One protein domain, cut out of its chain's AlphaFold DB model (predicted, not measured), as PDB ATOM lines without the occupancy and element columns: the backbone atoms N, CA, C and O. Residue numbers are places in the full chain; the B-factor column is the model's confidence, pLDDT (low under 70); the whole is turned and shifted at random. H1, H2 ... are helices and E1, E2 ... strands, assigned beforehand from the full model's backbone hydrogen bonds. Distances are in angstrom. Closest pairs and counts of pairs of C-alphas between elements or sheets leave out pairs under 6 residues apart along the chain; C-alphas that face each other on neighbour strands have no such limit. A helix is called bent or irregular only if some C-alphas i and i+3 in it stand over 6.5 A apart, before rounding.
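AT A GLANCE: This is residues 10 to 141 of the 142 residues of an uncharacterized protein of Chryseobacterium shandongense (UniProt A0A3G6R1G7). One antiparallel sheet of six strands is curled like part of a barrel and folded over, so that E1, E2 and E3 face the smaller leaf of E5 and E4, with the bent E6 as the hinge. H1 packs along E1 and E2, while the long helix H2 lies off the sheet at one end of the domain. The printed part has 132 residues, in the order E1 E2 E3 H1 E4 E5 E6 H2, of mixed class; across the sheet the order is E1 E2 E3 E6 E5 E4. It is compact, with a radius of gyration of the C-alphas of 16.0 A and spans of 48 by 34 by 28 A.

IN THESE COORDINATES: E1 is residues 10 to 16, from C-alpha 10 at (329.799, 429.823, 455.537), E2 20 to 26, and E3 47 to 55, 24.9 A long. E6 is residues 106 to 117, 28.7 A, E5 82 to 87 and E4 74 to 79. H1 is residues 59 to 68. H2, residues 120 to 140, is 30.6 A long and ends at (334.322, 404.701, 447.071).

HOW THE PARTS SIT: E1 E2 E3 and E4 E5 E6 are meanders, each strand the antiparallel neighbour of the one before. N 14 and O 22 are 2.9 A apart, N 23 and O 51 2.9 A, N 50 and O 114 2.8 A, N 83 and O 106 2.9 A, and N 77 and O 84 2.9 A, within hydrogen-bond range. E6 bends by 83 degrees at residue 109; its residues 106 to 107 pair with E5 and 108 to 117 with E3. H1 is on the sheet at a height of 7.7 A, over E2 and only just not over E3, on which 2 of its C-alphas fall; its closest C-alphas to E1 are Lys 67 and Val 13, 5.8 A. H2 is not on the sheet and is apart from H1. In H1 and H2 every O i to N i+4 pair is within hydrogen-bond range.

THE WHOLE: The C-alphas farthest apart, Asn 80 and Ser 141, are 50.4 A apart. The printed part has no cut. The links E2 to E3 and E5 to E6 are long. Mean pLDDT of the printed part is 82.9; residues 32 to 43, 90 to 99, 101 to 102, 104 and 140 to 141 are under 70.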
ATOM      1  N   LEU A  10     331.049 429.703 454.796       92.44
ATOM      2  CA  LEU A  10     329.799 429.823 455.537       92.44
ATOM      3  C   LEU A  10     329.475 428.479 456.206       92.44
ATOM      4  O   LEU A  10     329.012 427.550 455.553       92.44
ATOM      5  N   LYS A  11     329.716 428.362 457.513       90.56
ATOM      6  CA  LYS A  11     329.515 427.114 458.269       90.56
ATOM      7  C   LYS A  11     328.094 426.939 458.762       90.56
ATOM      8  O   LYS A  11     327.572 425.827 458.746       90.56
ATOM      9  N   ASN A  12     327.487 428.021 459.237       93.44
ATOM     10  CA  ASN A  12     326.141 427.961 459.778       93.44
ATOM     11  C   ASN A  12     325.374 429.261 459.564       93.44
ATOM     12  O   ASN A  12     325.951 430.350 459.490       93.44
ATOM     13  N   VAL A  13     324.055 429.116 459.516       95.81
ATOM     14  CA  VAL A  13     323.085 430.192 459.358       95.81
ATOM     15  C   VAL A  13     322.002 429.979 460.405       95.81
ATOM     16  O   VAL A  13     321.339 428.943 460.418       95.81
ATOM     17  N   GLU A  14     321.820 430.957 461.285       96.06
ATOM     18  CA  GLU A  14     320.837 430.888 462.367       96.06
ATOM     19  C   GLU A  14     319.841 432.043 462.250       96.06
ATOM     20  O   GLU A  14     320.212 433.182 461.960       96.06
ATOM     21  N   LEU A  15     318.561 431.751 462.496       96.56
ATOM     22  CA  LEU A  15     317.538 432.781 462.647       96.56
ATOM     23  C   LEU A  15     317.731 433.501 463.980       96.56
ATOM     24  O   LEU A  15     317.800 432.870 465.035       96.56
ATOM     25  N   LEU A  16     317.750 434.826 463.924       96.31
ATOM     26  CA  LEU A  16     317.712 435.686 465.096       96.31
ATOM     27  C   LEU A  16     316.309 436.291 465.265       96.31
ATOM     28  O   LEU A  16     315.548 436.402 464.297       96.31
ATOM     29  N   PRO A  17     315.960 436.733 466.487       93.06
ATOM     30  CA  PRO A  17     314.803 437.593 466.704       93.06
ATOM     31  C   PRO A  17     314.856 438.861 465.843       93.06
ATOM     32  O   PRO A  17     315.899 439.220 465.298       93.06
ATOM     33  N   GLU A  18     313.723 439.562 465.757       90.88
ATOM     34  CA  GLU A  18     313.638 440.878 465.101       90.88
ATOM     35  C   GLU A  18     314.104 440.858 463.639       90.88
ATOM     36  O   GLU A  18     314.717 441.802 463.146       90.88
ATOM     37  N   ASN A  19     313.767 439.776 462.928       92.62
ATOM     38  CA  ASN A  19     314.017 439.650 461.496       92.62
ATOM     39  C   ASN A  19     315.521 439.666 461.147       92.62
ATOM     40  O   ASN A  19     315.939 440.278 460.162       92.62
ATOM     41  N   GLY A  20     316.332 439.003 461.980       96.25
ATOM     42  CA  GLY A  20     317.777 438.903 461.807       96.25
ATOM     43  C   GLY A  20     318.271 437.518 461.391       96.25
ATOM     44  O   GLY A  20     317.612 436.503 461.620       96.25
ATOM     45  N   LEU A  21     319.470 437.481 460.815       96.81
ATOM     46  CA  LEU A  21     320.262 436.273 460.588       96.81
ATOM     47  C   LEU A  21     321.632 436.415 461.218       96.81
ATOM     48  O   LEU A  21     322.243 437.477 461.133       96.81
ATOM     49  N   LEU A  22     322.123 435.320 461.785       97.44
ATOM     50  CA  LEU A  22     323.515 435.155 462.163       97.44
ATOM     51  C   LEU A  22     324.197 434.254 461.138       97.44
ATOM     52  O   LEU A  22     323.826 433.090 460.984       97.44
ATOM     53  N   LEU A  23     325.204 434.798 460.467       96.94
ATOM     54  CA  LEU A  23     326.066 434.068 459.546       96.94
ATOM     55  C   LEU A  23     327.386 433.771 460.254       96.94
ATOM     56  O   LEU A  23     328.045 434.696 460.733       96.94
ATOM     57  N   LYS A  24     327.752 432.488 460.347       95.75
ATOM     58  CA  LYS A  24     328.994 432.034 460.985       95.75
ATOM     59  C   LYS A  24     329.981 431.572 459.929       95.75
ATOM     60  O   LYS A  24     329.698 430.628 459.193       95.75
ATOM     61  N   PHE A  25     331.141 432.209 459.908       92.69
ATOM     62  CA  PHE A  25     332.219 431.917 458.981       92.69
ATOM     63  C   PHE A  25     333.416 431.291 459.682       92.69
ATOM     64  O   PHE A  25     333.765 431.687 460.798       92.69
ATOM     65  N   ASP A  26     334.090 430.369 459.004       89.81
ATOM     66  CA  ASP A  26     335.444 429.962 459.365       89.81
ATOM     67  C   ASP A  26     336.334 429.703 458.133       89.81
ATOM     68  O   ASP A  26     336.001 430.066 457.003       89.81
ATOM     69  N   ASN A  27     337.530 429.164 458.365       83.12
ATOM     70  CA  ASN A  27     338.481 428.786 457.323       83.12
ATOM     71  C   ASN A  27     338.730 427.271 457.248       83.12
ATOM     72  O   ASN A  27     339.730 426.843 456.666       83.12
ATOM     73  N   LEU A  28     337.858 426.460 457.850       81.31
ATOM     74  CA  LEU A  28     337.901 425.015 457.682       81.31
ATOM     75  C   LEU A  28     337.037 424.641 456.479       81.31
ATOM     76  O   LEU A  28     335.873 425.037 456.418       81.31
ATOM     77  N   PRO A  29     337.554 423.849 455.532       71.75
ATOM     78  CA  PRO A  29     336.747 423.406 454.410       71.75
ATOM     79  C   PRO A  29     335.548 422.584 454.899       71.75
ATOM     80  O   PRO A  29     335.560 422.010 455.990       71.75
ATOM     81  N   ILE A  30     334.496 422.491 454.088       73.06
ATOM     82  CA  ILE A  30     333.500 421.439 454.296       73.06
ATOM     83  C   ILE A  30     334.063 420.145 453.727       73.06
ATOM     84  O   ILE A  30     334.183 419.991 452.515       73.06
ATOM     85  N   TRP A  31     334.372 419.200 454.616       71.62
ATOM     86  CA  TRP A  31     334.999 417.924 454.266       71.62
ATOM     87  C   TRP A  31     334.216 417.114 453.227       71.62
ATOM     88  O   TRP A  31     334.798 416.312 452.515       71.62
ATOM     89  N   ARG A  32     332.900 417.311 453.100       64.25
ATOM     90  CA  ARG A  32     332.073 416.599 452.108       64.25
ATOM     91  C   ARG A  32     332.228 417.097 450.669       64.25
ATOM     92  O   ARG A  32     331.797 416.392 449.762       64.25
ATOM     93  N   ASN A  33     332.800 418.281 450.442       62.75
ATOM     94  CA  ASN A  33     332.973 418.801 449.089       62.75
ATOM     95  C   ASN A  33     334.255 418.228 448.467       62.75
ATOM     96  O   ASN A  33     335.355 418.481 448.948       62.75
ATOM     97  N   ASN A  34     334.108 417.483 447.365       54.22
ATOM     98  CA  ASN A  34     335.216 416.900 446.589       54.22
ATOM     99  C   ASN A  34     336.073 417.947 445.851       54.22
ATOM    100  O   ASN A  34     337.033 417.595 445.163       54.22
ATOM    101  N   HIS A  35     335.733 419.228 445.961       56.03
ATOM    102  CA  HIS A  35     336.554 420.305 445.440       56.03
ATOM    103  C   HIS A  35     337.802 420.427 446.318       56.03
ATOM    104  O   HIS A  35     337.716 420.738 447.505       56.03
ATOM    105  N   LEU A  36     338.970 420.136 445.734       50.94
ATOM    106  CA  LEU A  36     340.273 420.413 446.335       50.94
ATOM    107  C   LEU A  36     340.317 421.899 446.706       50.94
ATOM    108  O   LEU A  36     340.513 422.754 445.847       50.94
ATOM    109  N   ASN A  37     340.075 422.200 447.981       51.97
ATOM    110  CA  ASN A  37     340.024 423.562 448.487       51.97
ATOM    111  C   ASN A  37     341.431 424.156 448.453       51.97
ATOM    112  O   ASN A  37     342.304 423.791 449.242       51.97
ATOM    113  N   ILE A  38     341.654 425.056 447.498       51.75
ATOM    114  CA  ILE A  38     342.913 425.772 447.356       51.75
ATOM    115  C   ILE A  38     342.948 426.831 448.460       51.75
ATOM    116  O   ILE A  38     342.142 427.752 448.510       51.75
ATOM    117  N   TYR A  39     343.858 426.599 449.393       50.72
ATOM    118  CA  TYR A  39     344.261 427.416 450.527       50.72
ATOM    119  C   TYR A  39     343.996 428.936 450.438       50.72
ATOM    120  O   TYR A  39     344.742 429.660 449.784       50.72
ATOM    121  N   PHE A  40     343.086 429.441 451.279       52.25
ATOM    122  CA  PHE A  40     343.336 430.693 452.004       52.25
ATOM    123  C   PHE A  40     344.122 430.333 453.278       52.25
ATOM    124  O   PHE A  40     343.552 430.121 454.348       52.25
ATOM    125  N   THR A  41     345.443 430.167 453.165       51.19
ATOM    126  CA  THR A  41     346.349 430.228 454.328       51.19
ATOM    127  C   THR A  41     346.261 431.649 454.890       51.19
ATOM    128  O   THR A  41     346.438 432.602 454.142       51.19
ATOM    129  N   ASP A  42     345.852 431.862 456.140       50.53
ATOM    130  CA  ASP A  42     346.739 431.718 457.290       50.53
ATOM    131  C   ASP A  42     345.980 431.318 458.573       50.53
ATOM    132  O   ASP A  42     345.208 432.096 459.119       50.53
ATOM    133  N   ARG A  43     346.301 430.122 459.095       60.75
ATOM    134  CA  ARG A  43     345.937 429.551 460.416       60.75
ATOM    135  C   ARG A  43     344.453 429.263 460.658       60.75
ATOM    136  O   ARG A  43     343.628 430.161 460.711       60.75
ATOM    137  N   HIS A  44     344.137 427.999 460.948       70.50
ATOM    138  CA  HIS A  44     342.853 427.633 461.551       70.50
ATOM    139  C   HIS A  44     342.592 428.474 462.797       70.50
ATOM    140  O   HIS A  44     343.482 428.643 463.636       70.50
ATOM    141  N   HIS A  45     341.373 428.990 462.902       84.00
ATOM    142  CA  HIS A  45     340.955 429.774 464.050       84.00
ATOM    143  C   HIS A  45     340.087 428.948 464.995       84.00
ATOM    144  O   HIS A  45     339.250 428.143 464.580       84.00
ATOM    145  N   ASP A  46     340.283 429.201 466.282       89.06
ATOM    146  CA  ASP A  46     339.464 428.739 467.399       89.06
ATOM    147  C   ASP A  46     338.211 429.590 467.613       89.06
ATOM    148  O   ASP A  46     337.538 429.461 468.630       89.06
ATOM    149  N   TYR A  47     337.857 430.415 466.631       92.19
ATOM    150  CA  TYR A  47     336.637 431.202 466.611       92.19
ATOM    151  C   TYR A  47     335.948 431.131 465.247       92.19
ATOM    152  O   TYR A  47     336.585 430.913 464.214       92.19
ATOM    153  N   TYR A  48     334.642 431.371 465.259       94.12
ATOM    154  CA  TYR A  48     333.867 431.790 464.102       94.12
ATOM    155  C   TYR A  48     333.912 433.313 463.969       94.12
ATOM    156  O   TYR A  48     333.862 434.038 464.970       94.12
ATOM    157  N   GLU A  49     333.965 433.812 462.737       94.19
ATOM    158  CA  GLU A  49     333.556 435.186 462.458       94.19
ATOM    159  C   GLU A  49     332.048 435.222 462.255       94.19
ATOM    160  O   GLU A  49     331.497 434.563 461.378       94.19
ATOM    161  N   CYS A  50     331.384 435.990 463.101       96.31
ATOM    162  CA  CYS A  50     329.942 436.094 463.161       96.31
ATOM    163  C   CYS A  50     329.509 437.426 462.561       96.31
ATOM    164  O   CYS A  50     329.962 438.482 463.011       96.31
ATOM    165  N   VAL A  51     328.612 437.388 461.580       96.69
ATOM    166  CA  VAL A  51     327.958 438.579 461.032       96.69
ATOM    167  C   VAL A  51     326.459 438.460 461.278       96.69
ATOM    168  O   VAL A  51     325.773 437.659 460.644       96.69
ATOM    169  N   SER A  52     325.957 439.259 462.214       96.88
ATOM    170  CA  SER A  52     324.528 439.424 462.459       96.88
ATOM    171  C   SER A  52     323.984 440.500 461.527       96.88
ATOM    172  O   SER A  52     324.498 441.620 461.522       96.88
ATOM    173  N   ILE A  53     322.944 440.190 460.760       95.56
ATOM    174  CA  ILE A  53     322.321 441.091 459.782       95.56
ATOM    175  C   ILE A  53     320.826 441.153 460.072       95.56
ATOM    176  O   ILE A  53     320.173 440.117 460.143       95.56
ATOM    177  N   TYR A  54     320.282 442.357 460.221       95.88
ATOM    178  CA  TYR A  54     318.862 442.601 460.462       95.88
ATOM    179  C   TYR A  54     318.239 443.209 459.215       95.88
ATOM    180  O   TYR A  54     318.694 444.252 458.746       95.88
ATOM    181  N   PHE A  55     317.210 442.573 458.669       93.94
ATOM    182  CA  PHE A  55     316.655 442.930 457.364       93.94
ATOM    183  C   PHE A  55     315.440 443.848 457.493       93.94
ATOM    184  O   PHE A  55     314.701 443.780 458.477       93.94
ATOM    185  N   LYS A  56     315.184 444.684 456.477       92.38
ATOM    186  CA  LYS A  56     313.929 445.459 456.404       92.38
ATOM    187  C   LYS A  56     312.733 444.602 455.968       92.38
ATOM    188  O   LYS A  56     311.606 444.865 456.376       92.38
ATOM    189  N   LYS A  57     312.974 443.591 455.124       88.25
ATOM    190  CA  LYS A  57     311.969 442.661 454.568       88.25
ATOM    191  C   LYS A  57     312.077 441.278 455.209       88.25
ATOM    192  O   LYS A  57     313.089 440.970 455.825       88.25
ATOM    193  N   ASN A  58     311.050 440.444 455.040       83.69
ATOM    194  CA  ASN A  58     310.933 439.120 455.666       83.69
ATOM    195  C   ASN A  58     312.198 438.246 455.508       83.69
ATOM    196  O   ASN A  58     312.601 437.908 454.395       83.69
ATOM    197  N   VAL A  59     312.765 437.839 456.646       90.69
ATOM    198  CA  VAL A  59     314.015 437.085 456.772       90.69
ATOM    199  C   VAL A  59     313.930 435.632 456.308       90.69
ATOM    200  O   VAL A  59     314.955 435.048 455.974       90.69
ATOM    201  N   LEU A  60     312.744 435.019 456.257       90.06
ATOM    202  CA  LEU A  60     312.616 433.579 455.993       90.06
ATOM    203  C   LEU A  60     313.134 433.185 454.607       90.06
ATOM    204  O   LEU A  60     313.778 432.146 454.471       90.06
ATOM    205  N   ASN A  61     312.904 434.022 453.595       87.88
ATOM    206  CA  ASN A  61     313.427 433.770 452.253       87.88
ATOM    207  C   ASN A  61     314.954 433.857 452.242       87.88
ATOM    208  O   ASN A  61     315.618 432.955 451.740       87.88
ATOM    209  N   TYR A  62     315.513 434.888 452.875       89.44
ATOM    210  CA  TYR A  62     316.961 435.062 452.979       89.44
ATOM    211  C   TYR A  62     317.605 433.931 453.780       89.44
ATOM    212  O   TYR A  62     318.639 433.412 453.380       89.44
ATOM    213  N   HIS A  63     316.955 433.479 454.852       92.75
ATOM    214  CA  HIS A  63     317.394 432.331 455.635       92.75
ATOM    215  C   HIS A  63     317.527 431.080 454.767       92.75
ATOM    216  O   HIS A  63     318.543 430.398 454.838       92.75
ATOM    217  N   MET A  64     316.520 430.785 453.938       90.69
ATOM    218  CA  MET A  64     316.553 429.624 453.046       90.69
ATOM    219  C   MET A  64     317.679 429.734 452.018       90.69
ATOM    220  O   MET A  64     318.392 428.752 451.816       90.69
ATOM    221  N   ILE A  65     317.882 430.920 451.434       90.00
ATOM    222  CA  ILE A  65     318.966 431.154 450.471       90.00
ATOM    223  C   ILE A  65     320.326 430.962 451.151       90.00
ATOM    224  O   ILE A  65     321.091 430.094 450.741       90.00
ATOM    225  N   PHE A  66     320.608 431.663 452.253       92.19
ATOM    226  CA  PHE A  66     321.882 431.512 452.967       92.19
ATOM    227  C   PHE A  66     322.113 430.083 453.459       92.19
ATOM    228  O   PHE A  66     323.232 429.586 453.391       92.19
ATOM    229  N   LYS A  67     321.063 429.388 453.908       92.31
ATOM    230  CA  LYS A  67     321.170 427.989 454.326       92.31
ATOM    231  C   LYS A  67     321.537 427.061 453.164       92.31
ATOM    232  O   LYS A  67     322.271 426.105 453.389       92.31
ATOM    233  N   SER A  68     321.059 427.332 451.946       89.75
ATOM    234  CA  SER A  68     321.482 426.579 450.754       89.75
ATOM    235  C   SER A  68     322.929 426.846 450.337       89.75
ATOM    236  O   SER A  68     323.523 425.996 449.689       89.75
ATOM    237  N   LEU A  69     323.504 427.975 450.763       89.00
ATOM    238  CA  LEU A  69     324.899 428.350 450.509       89.00
ATOM    239  C   LEU A  69     325.853 427.885 451.623       89.00
ATOM    240  O   LEU A  69     327.027 428.252 451.635       89.00
ATOM    241  N   ALA A  70     325.364 427.121 452.604       88.69
ATOM    242  CA  ALA A  70     326.209 426.591 453.663       88.69
ATOM    243  C   ALA A  70     327.278 425.662 453.064       88.69
ATOM    244  O   ALA A  70     326.967 424.643 452.451       88.69
ATOM    245  N   GLY A  71     328.540 426.019 453.281       83.88
ATOM    246  CA  GLY A  71     329.717 425.351 452.740       83.88
ATOM    247  C   GLY A  71     330.403 426.039 451.587       83.88
ATOM    248  O   GLY A  71     331.552 425.700 451.295       83.88
ATOM    249  N   GLU A  72     329.746 427.030 451.005       86.12
ATOM    250  CA  GLU A  72     330.340 427.870 449.984       86.12
ATOM    251  C   GLU A  72     331.323 428.868 450.600       86.12
ATOM    252  O   GLU A  72     331.218 429.261 451.772       86.12
ATOM    253  N   GLN A  73     332.296 429.279 449.788       86.81
ATOM    254  CA  GLN A  73     333.216 430.351 450.137       86.81
ATOM    255  C   GLN A  73     332.597 431.685 449.724       86.81
ATOM    256  O   GLN A  73     332.441 431.948 448.533       86.81
ATOM    257  N   LEU A  74     332.260 432.532 450.695       88.38
ATOM    258  CA  LEU A  74     331.547 433.781 450.462       88.38
ATOM    259  C   LEU A  74     332.234 434.970 451.134       88.38
ATOM    260  O   LEU A  74     332.733 434.877 452.256       88.38
ATOM    261  N   TYR A  75     332.147 436.125 450.487       88.81
ATOM    262  CA  TYR A  75     332.379 437.429 451.090       88.81
ATOM    263  C   TYR A  75     331.085 438.222 451.152       88.81
ATOM    264  O   TYR A  75     330.265 438.187 450.237       88.81
ATOM    265  N   ILE A  76     330.925 438.976 452.232       90.81
ATOM    266  CA  ILE A  76     329.759 439.812 452.467       90.81
ATOM    267  C   ILE A  76     330.185 441.260 452.621       90.81
ATOM    268  O   ILE A  76     331.080 441.601 453.398       90.81
ATOM    269  N   GLU A  77     329.475 442.131 451.921       90.38
ATOM    270  CA  GLU A  77     329.559 443.572 452.066       90.38
ATOM    271  C   GLU A  77     328.172 444.148 452.343       90.38
ATOM    272  O   GLU A  77     327.173 443.685 451.802       90.38
ATOM    273  N   ILE A  78     328.122 445.220 453.133       89.25
ATOM    274  CA  ILE A  78     326.952 446.094 453.181       89.25
ATOM    275  C   ILE A  78     327.360 447.488 452.705       89.25
ATOM    276  O   ILE A  78     328.237 448.123 453.295       89.25
ATOM    277  N   SER A  79     326.705 447.975 451.652       87.50
ATOM    278  CA  SER A  79     326.938 449.294 451.057       87.50
ATOM    279  C   SER A  79     325.606 449.992 450.817       87.50
ATOM    280  O   SER A  79     324.702 449.409 450.232       87.50
ATOM    281  N   ASN A  80     325.451 451.230 451.297       88.31
ATOM    282  CA  ASN A  80     324.189 451.981 451.218       88.31
ATOM    283  C   ASN A  80     322.962 451.185 451.708       88.31
ATOM    284  O   ASN A  80     321.910 451.227 451.081       88.31
ATOM    285  N   GLN A  81     323.101 450.457 452.825       90.50
ATOM    286  CA  GLN A  81     322.062 449.567 453.377       90.50
ATOM    287  C   GLN A  81     321.665 448.394 452.468       90.50
ATOM    288  O   GLN A  81     320.672 447.731 452.743       90.50
ATOM    289  N   LEU A  82     322.432 448.104 451.420       89.56
ATOM    290  CA  LEU A  82     322.234 446.940 450.569       89.56
ATOM    291  C   LEU A  82     323.288 445.889 450.886       89.56
ATOM    292  O   LEU A  82     324.473 446.211 451.008       89.56
ATOM    293  N   LEU A  83     322.839 444.648 451.037       90.62
ATOM    294  CA  LEU A  83     323.702 443.487 451.186       90.62
ATOM    295  C   LEU A  83     324.195 443.039 449.810       90.62
ATOM    296  O   LEU A  83     323.385 442.794 448.921       90.62
ATOM    297  N   ASN A  84     325.507 442.888 449.666       88.75
ATOM    298  CA  ASN A  84     326.129 442.235 448.521       88.75
ATOM    299  C   ASN A  84     326.844 440.977 449.011       88.75
ATOM    300  O   ASN A  84     327.575 441.027 450.009       88.75
ATOM    301  N   VAL A  85     326.654 439.871 448.301       88.94
ATOM    302  CA  VAL A  85     327.323 438.600 448.576       88.94
ATOM    303  C   VAL A  85     328.104 438.176 447.342       88.94
ATOM    304  O   VAL A  85     327.610 438.240 446.219       88.94
ATOM    305  N   TRP A  86     329.339 437.756 447.561       85.25
ATOM    306  CA  TRP A  86     330.287 437.404 446.513       85.25
ATOM    307  C   TRP A  86     330.791 435.998 446.773       85.25
ATOM    308  O   TRP A  86     331.148 435.704 447.913       85.25
ATOM    309  N   TYR A  87     330.887 435.151 445.752       84.50
ATOM    310  CA  TYR A  87     331.699 433.946 445.898       84.50
ATOM    311  C   TYR A  87     333.173 434.350 445.959       84.50
ATOM    312  O   TYR A  87     333.625 435.209 445.201       84.50
ATOM    313  N   ALA A  88     333.932 433.735 446.865       77.12
ATOM    314  CA  ALA A  88     335.340 434.071 447.056       77.12
ATOM    315  C   ALA A  88     336.180 433.823 445.791       77.12
ATOM    316  O   ALA A  88     337.145 434.546 445.560       77.12
ATOM    317  N   GLU A  89     335.785 432.859 444.952       70.38
ATOM    318  CA  GLU A  89     336.440 432.557 443.670       70.38
ATOM    319  C   GLU A  89     336.364 433.706 442.651       70.38
ATOM    320  O   GLU A  89     337.255 433.836 441.815       70.38
ATOM    321  N   TYR A  90     335.354 434.576 442.752       64.00
ATOM    322  CA  TYR A  90     335.172 435.727 441.861       64.00
ATOM    323  C   TYR A  90     335.549 437.055 442.519       64.00
ATOM    324  O   TYR A  90     335.263 438.111 441.960       64.00
ATOM    325  N   PHE A  91     336.192 437.041 443.691       60.06
ATOM    326  CA  PHE A  91     336.483 438.274 444.429       60.06
ATOM    327  C   PHE A  91     337.361 439.263 443.644       60.06
ATOM    328  O   PHE A  91     337.214 440.472 443.810       60.06
ATOM    329  N   ASP A  92     338.223 438.769 442.750       54.44
ATOM    330  CA  ASP A  92     339.065 439.602 441.880       54.44
ATOM    331  C   ASP A  92     338.304 440.170 440.659       54.44
ATOM    332  O   ASP A  92     338.777 441.102 440.006       54.44
ATOM    333  N   HIS A  93     337.095 439.673 440.370       56.91
ATOM    334  CA  HIS A  93     336.217 440.111 439.280       56.91
ATOM    335  C   HIS A  93     335.145 441.096 439.789       56.91
ATOM    336  O   HIS A  93     333.945 440.899 439.626       56.91
ATOM    337  N   ILE A  94     335.605 442.190 440.406       56.06
ATOM    338  CA  ILE A  94     334.818 443.206 441.148       56.06
ATOM    339  C   ILE A  94     333.769 443.952 440.281       56.06
ATOM    340  O   ILE A  94     332.973 444.735 440.801       56.06
ATOM    341  N   GLU A  95     333.755 443.747 438.960       51.28
ATOM    342  CA  GLU A  95     332.856 444.457 438.040       51.28
ATOM    343  C   GLU A  95     331.379 444.031 438.181       51.28
ATOM    344  O   GLU A  95     330.497 444.873 437.989       51.28
ATOM    345  N   ASP A  96     331.100 442.804 438.634       56.72
ATOM    346  CA  ASP A  96     329.737 442.269 438.763       56.72
ATOM    347  C   ASP A  96     329.247 442.284 440.213       56.72
ATOM    348  O   ASP A  96     329.609 441.432 441.016       56.72
ATOM    349  N   ARG A  97     328.383 443.241 440.576       58.88
ATOM    350  CA  ARG A  97     327.801 443.290 441.929       58.88
ATOM    351  C   ARG A  97     326.976 442.042 442.222       58.88
ATOM    352  O   ARG A  97     326.066 441.739 441.464       58.88
ATOM    353  N   ASN A  98     327.205 441.453 443.399       63.50
ATOM    354  CA  ASN A  98     326.382 440.380 443.959       63.50
ATOM    355  C   ASN A  98     326.346 439.133 443.059       63.50
ATOM    356  O   ASN A  98     325.343 438.834 442.424       63.50
ATOM    357  N   THR A  99     327.451 438.390 443.032       66.62
ATOM    358  CA  THR A  99     327.642 437.220 442.154       66.62
ATOM    359  C   THR A  99     326.803 436.002 442.551       66.62
ATOM    360  O   THR A  99     326.940 434.937 441.958       66.62
ATOM    361  N   VAL A 100     326.010 436.107 443.617       71.38
ATOM    362  CA  VAL A 100     325.095 435.058 444.051       71.38
ATOM    363  C   VAL A 100     323.710 435.383 443.510       71.38
ATOM    364  O   VAL A 100     323.027 436.284 444.012       71.38
ATOM    365  N   ASP A 101     323.295 434.615 442.502       63.72
ATOM    366  CA  ASP A 101     321.950 434.684 441.934       63.72
ATOM    367  C   ASP A 101     320.886 434.647 443.049       63.72
ATOM    368  O   ASP A 101     321.045 433.982 444.076       63.72
ATOM    369  N   TYR A 102     319.772 435.358 442.849       65.94
ATOM    370  CA  TYR A 102     318.626 435.438 443.776       65.94
ATOM    371  C   TYR A 102     318.813 436.274 445.059       65.94
ATOM    372  O   TYR A 102     317.854 436.400 445.827       65.94
ATOM    373  N   LEU A 103     319.977 436.891 445.292       71.00
ATOM    374  CA  LEU A 103     320.192 437.828 446.412       71.00
ATOM    375  C   LEU A 103     320.084 439.313 446.008       71.00
ATOM    376  O   LEU A 103     320.536 440.180 446.755       71.00
ATOM    377  N   GLU A 104     319.531 439.634 444.836       64.94
ATOM    378  CA  GLU A 104     319.457 441.016 444.342       64.94
ATOM    379  C   GLU A 104     318.614 441.927 445.265       64.94
ATOM    380  O   GLU A 104     317.510 441.583 445.687       64.94
ATOM    381  N   GLU A 105     319.156 443.112 445.575       73.75
ATOM    382  CA  GLU A 105     318.493 444.211 446.304       73.75
ATOM    383  C   GLU A 105     318.007 443.897 447.736       73.75
ATOM    384  O   GLU A 105     316.925 444.315 448.172       73.75
ATOM    385  N   ILE A 106     318.818 443.190 448.523       86.75
ATOM    386  CA  ILE A 106     318.491 442.923 449.929       86.75
ATOM    387  C   ILE A 106     318.783 444.143 450.802       86.75
ATOM    388  O   ILE A 106     319.933 444.494 451.062       86.75
ATOM    389  N   GLU A 107     317.718 444.758 451.316       90.56
ATOM    390  CA  GLU A 107     317.817 445.884 452.241       90.56
ATOM    391  C   GLU A 107     318.060 445.446 453.690       90.56
ATOM    392  O   GLU A 107     317.280 444.704 454.304       90.56
ATOM    393  N   VAL A 108     319.101 446.024 454.273       92.25
ATOM    394  CA  VAL A 108     319.541 445.821 455.647       92.25
ATOM    395  C   VAL A 108     319.163 447.034 456.496       92.25
ATOM    396  O   VAL A 108     319.379 448.185 456.118       92.25
ATOM    397  N   LEU A 109     318.593 446.778 457.670       94.25
ATOM    398  CA  LEU A 109     318.334 447.779 458.700       94.25
ATOM    399  C   LEU A 109     319.599 448.068 459.514       94.25
ATOM    400  O   LEU A 109     319.957 449.226 459.715       94.25
ATOM    401  N   ASN A 110     320.262 447.015 459.995       94.75
ATOM    402  CA  ASN A 110     321.488 447.110 460.783       94.75
ATOM    403  C   ASN A 110     322.311 445.817 460.676       94.75
ATOM    404  O   ASN A 110     321.786 444.769 460.297       94.75
ATOM    405  N   PHE A 111     323.585 445.877 461.049       95.12
ATOM    406  CA  PHE A 111     324.453 444.712 461.146       95.12
ATOM    407  C   PHE A 111     325.454 444.842 462.298       95.12
ATOM    408  O   PHE A 111     325.764 445.939 462.768       95.12
ATOM    409  N   ARG A 112     325.988 443.706 462.744       95.38
ATOM    410  CA  ARG A 112     327.054 443.623 463.744       95.38
ATOM    411  C   ARG A 112     328.007 442.496 463.375       95.38
ATOM    412  O   ARG A 112     327.563 441.419 462.999       95.38
ATOM    413  N   SER A 113     329.301 442.739 463.542       94.94
ATOM    414  CA  SER A 113     330.337 441.721 463.373       94.94
ATOM    415  C   SER A 113     331.020 441.449 464.705       94.94
ATOM    416  O   SER A 113     331.363 442.386 465.430       94.94
ATOM    417  N   GLU A 114     331.230 440.179 465.026       95.38
ATOM    418  CA  GLU A 114     331.951 439.758 466.225       95.38
ATOM    419  C   GLU A 114     332.683 438.435 466.012       95.38
ATOM    420  O   GLU A 114     332.511 437.763 464.996       95.38
ATOM    421  N   LYS A 115     333.528 438.071 466.975       95.25
ATOM    422  CA  LYS A 115     334.165 436.756 467.024       95.25
ATOM    423  C   LYS A 115     333.494 435.927 468.105       95.25
ATOM    424  O   LYS A 115     333.262 436.435 469.200       95.25
ATOM    425  N   MET A 116     333.216 434.669 467.797       95.25
ATOM    426  CA  MET A 116     332.631 433.710 468.727       95.25
ATOM    427  C   MET A 116     333.569 432.519 468.858       95.25
ATOM    428  O   MET A 116     333.838 431.856 467.862       95.25
ATOM    429  N   GLU A 117     334.069 432.249 470.061       94.94
ATOM    430  CA  GLU A 117     334.928 431.086 470.307       94.94
ATOM    431  C   GLU A 117     334.195 429.778 469.989       94.94
ATOM    432  O   GLU A 117     333.015 429.605 470.306       94.94
ATOM    433  N   LYS A 118     334.918 428.852 469.363       93.50
ATOM    434  CA  LYS A 118     334.459 427.491 469.111       93.50
ATOM    435  C   LYS A 118     334.459 426.718 470.419       93.50
ATOM    436  O   LYS A 118     335.444 426.691 471.158       93.50
ATOM    437  N   THR A 119     333.357 426.042 470.687       94.50
ATOM    438  CA  THR A 119     333.229 425.155 471.834       94.50
ATOM    439  C   THR A 119     333.965 423.837 471.593       94.50
ATOM    440  O   THR A 119     334.318 423.469 470.473       94.50
ATOM    441  N   ILE A 120     334.147 423.056 472.659       94.38
ATOM    442  CA  ILE A 120     334.646 421.677 472.546       94.38
ATOM    443  C   ILE A 120     333.734 420.830 471.643       94.38
ATOM    444  O   ILE A 120     334.222 419.926 470.967       94.38
ATOM    445  N   GLN A 121     332.424 421.094 471.638       93.94
ATOM    446  CA  GLN A 121     331.487 420.343 470.808       93.94
ATOM    447  C   GLN A 121     331.675 420.660 469.323       93.94
ATOM    448  O   GLN A 121     331.743 419.724 468.534       93.94
ATOM    449  N   ASP A 122     331.883 421.933 468.968       91.81
ATOM    450  CA  ASP A 122     332.188 422.343 467.589       91.81
ATOM    451  C   ASP A 122     333.384 421.566 467.026       91.81
ATOM    452  O   ASP A 122     333.340 421.032 465.919       91.81
ATOM    453  N   TRP A 123     334.449 421.440 467.823       91.44
ATOM    454  CA  TRP A 123     335.630 420.682 467.425       91.44
ATOM    455  C   TRP A 123     335.359 419.186 467.274       91.44
ATOM    456  O   TRP A 123     335.849 418.573 466.331       91.44
ATOM    457  N   LYS A 124     334.582 418.585 468.183       92.81
ATOM    458  CA  LYS A 124     334.201 417.168 468.067       92.81
ATOM    459  C   LYS A 124     333.419 416.906 466.787       92.81
ATOM    460  O   LYS A 124     333.729 415.944 466.091       92.81
ATOM    461  N   ASP A 125     332.449 417.760 466.481       90.38
ATOM    462  CA  ASP A 125     331.616 417.623 465.289       90.38
ATOM    463  C   ASP A 125     332.467 417.746 464.019       90.38
ATOM    464  O   ASP A 125     332.324 416.950 463.089       90.38
ATOM    465  N   GLU A 126     333.425 418.673 464.008       88.12
ATOM    466  CA  GLU A 126     334.368 418.833 462.905       88.12
ATOM    467  C   GLU A 126     335.231 417.579 462.681       88.12
ATOM    468  O   GLU A 126     335.355 417.109 461.547       88.12
ATOM    469  N   TYR A 127     335.781 416.989 463.749       89.69
ATOM    470  CA  TYR A 127     336.572 415.758 463.643       89.69
ATOM    471  C   TYR A 127     335.736 414.558 463.185       89.69
ATOM    472  O   TYR A 127     336.206 413.777 462.360       89.69
ATOM    473  N   ILE A 128     334.497 414.430 463.668       90.75
ATOM    474  CA  ILE A 128     333.568 413.377 463.227       90.75
ATOM    475  C   ILE A 128     333.259 413.530 461.733       90.75
ATOM    476  O   ILE A 128     333.240 412.540 460.995       90.75
ATOM    477  N   ASN A 129     333.038 414.761 461.266       86.88
ATOM    478  CA  ASN A 129     332.791 415.035 459.852       86.88
ATOM    479  C   ASN A 129     334.005 414.670 458.987       86.88
ATOM    480  O   ASN A 129     333.836 414.008 457.962       86.88
ATOM    481  N   LEU A 130     335.214 415.041 459.418       86.31
ATOM    482  CA  LEU A 130     336.459 414.674 458.743       86.31
ATOM    483  C   LEU A 130     336.639 413.151 458.666       86.31
ATOM    484  O   LEU A 130     336.926 412.619 457.593       86.31
ATOM    485  N   GLU A 131     336.452 412.444 459.784       89.31
ATOM    486  CA  GLU A 131     336.568 410.983 459.845       89.31
ATOM    487  C   GLU A 131     335.552 410.305 458.920       89.31
ATOM    488  O   GLU A 131     335.909 409.410 458.155       89.31
ATOM    489  N   THR A 132     334.300 410.767 458.940       87.75
ATOM    490  CA  THR A 132     333.233 410.225 458.089       87.75
ATOM    491  C   THR A 132     333.583 410.386 456.613       87.75
ATOM    492  O   THR A 132     333.566 409.405 455.872       87.75
ATOM    493  N   THR A 133     333.983 411.594 456.199       83.88
ATOM    494  CA  THR A 133     334.443 411.854 454.829       83.88
ATOM    495  C   THR A 133     335.599 410.932 454.445       83.88
ATOM    496  O   THR A 133     335.589 410.347 453.363       83.88
ATOM    497  N   TYR A 134     336.601 410.784 455.315       85.56
ATOM    498  CA  TYR A 134     337.752 409.923 455.051       85.56
ATOM    499  C   TYR A 134     337.338 408.461 454.826       85.56
ATOM    500  O   TYR A 134     337.776 407.825 453.863       85.56
ATOM    501  N   LEU A 135     336.459 407.930 455.680       88.75
ATOM    502  CA  LEU A 135     335.948 406.567 455.551       88.75
ATOM    503  C   LEU A 135     335.113 406.375 454.276       88.75
ATOM    504  O   LEU A 135     335.204 405.317 453.652       88.75
ATOM    505  N   ASP A 136     334.337 407.377 453.866       85.50
ATOM    506  CA  ASP A 136     333.555 407.333 452.626       85.50
ATOM    507  C   ASP A 136     334.456 407.335 451.381       85.50
ATOM    508  O   ASP A 136     334.247 406.527 450.470       85.50
ATOM    509  N   LEU A 137     335.518 408.148 451.371       82.69
ATOM    510  CA  LEU A 137     336.515 408.157 450.292       82.69
ATOM    511  C   LEU A 137     337.223 406.803 450.146       82.69
ATOM    512  O   LEU A 137     337.406 406.324 449.024       82.69
ATOM    513  N   LEU A 138     337.570 406.149 451.259       85.94
ATOM    514  CA  LEU A 138     338.146 404.796 451.247       85.94
ATOM    515  C   LEU A 138     337.176 403.732 450.714       85.94
ATOM    516  O   LEU A 138     337.602 402.745 450.116       85.94
ATOM    517  N   ARG A 139     335.870 403.896 450.947       85.06
ATOM    518  CA  ARG A 139     334.842 402.959 450.468       85.06
ATOM    519  C   ARG A 139     334.549 403.128 448.978       85.06
ATOM    520  O   ARG A 139     334.300 402.126 448.312       85.06
ATOM    521  N   GLY A 140     334.577 404.363 448.476       67.25
ATOM    522  CA  GLY A 140     334.322 404.701 447.071       67.25
ATOM    523  C   GLY A 140     335.500 404.470 446.118       67.25
ATOM    524  O   GLY A 140     335.335 404.631 444.915       67.25
ATOM    525  N   SER A 141     336.677 404.087 446.621       55.38
ATOM    526  CA  SER A 141     337.893 403.829 445.828       55.38
ATOM    527  C   SER A 141     338.074 402.349 445.433       55.38
ATOM    528  O   SER A 141     339.199 401.856 445.333       55.38
TER     529      SER A 141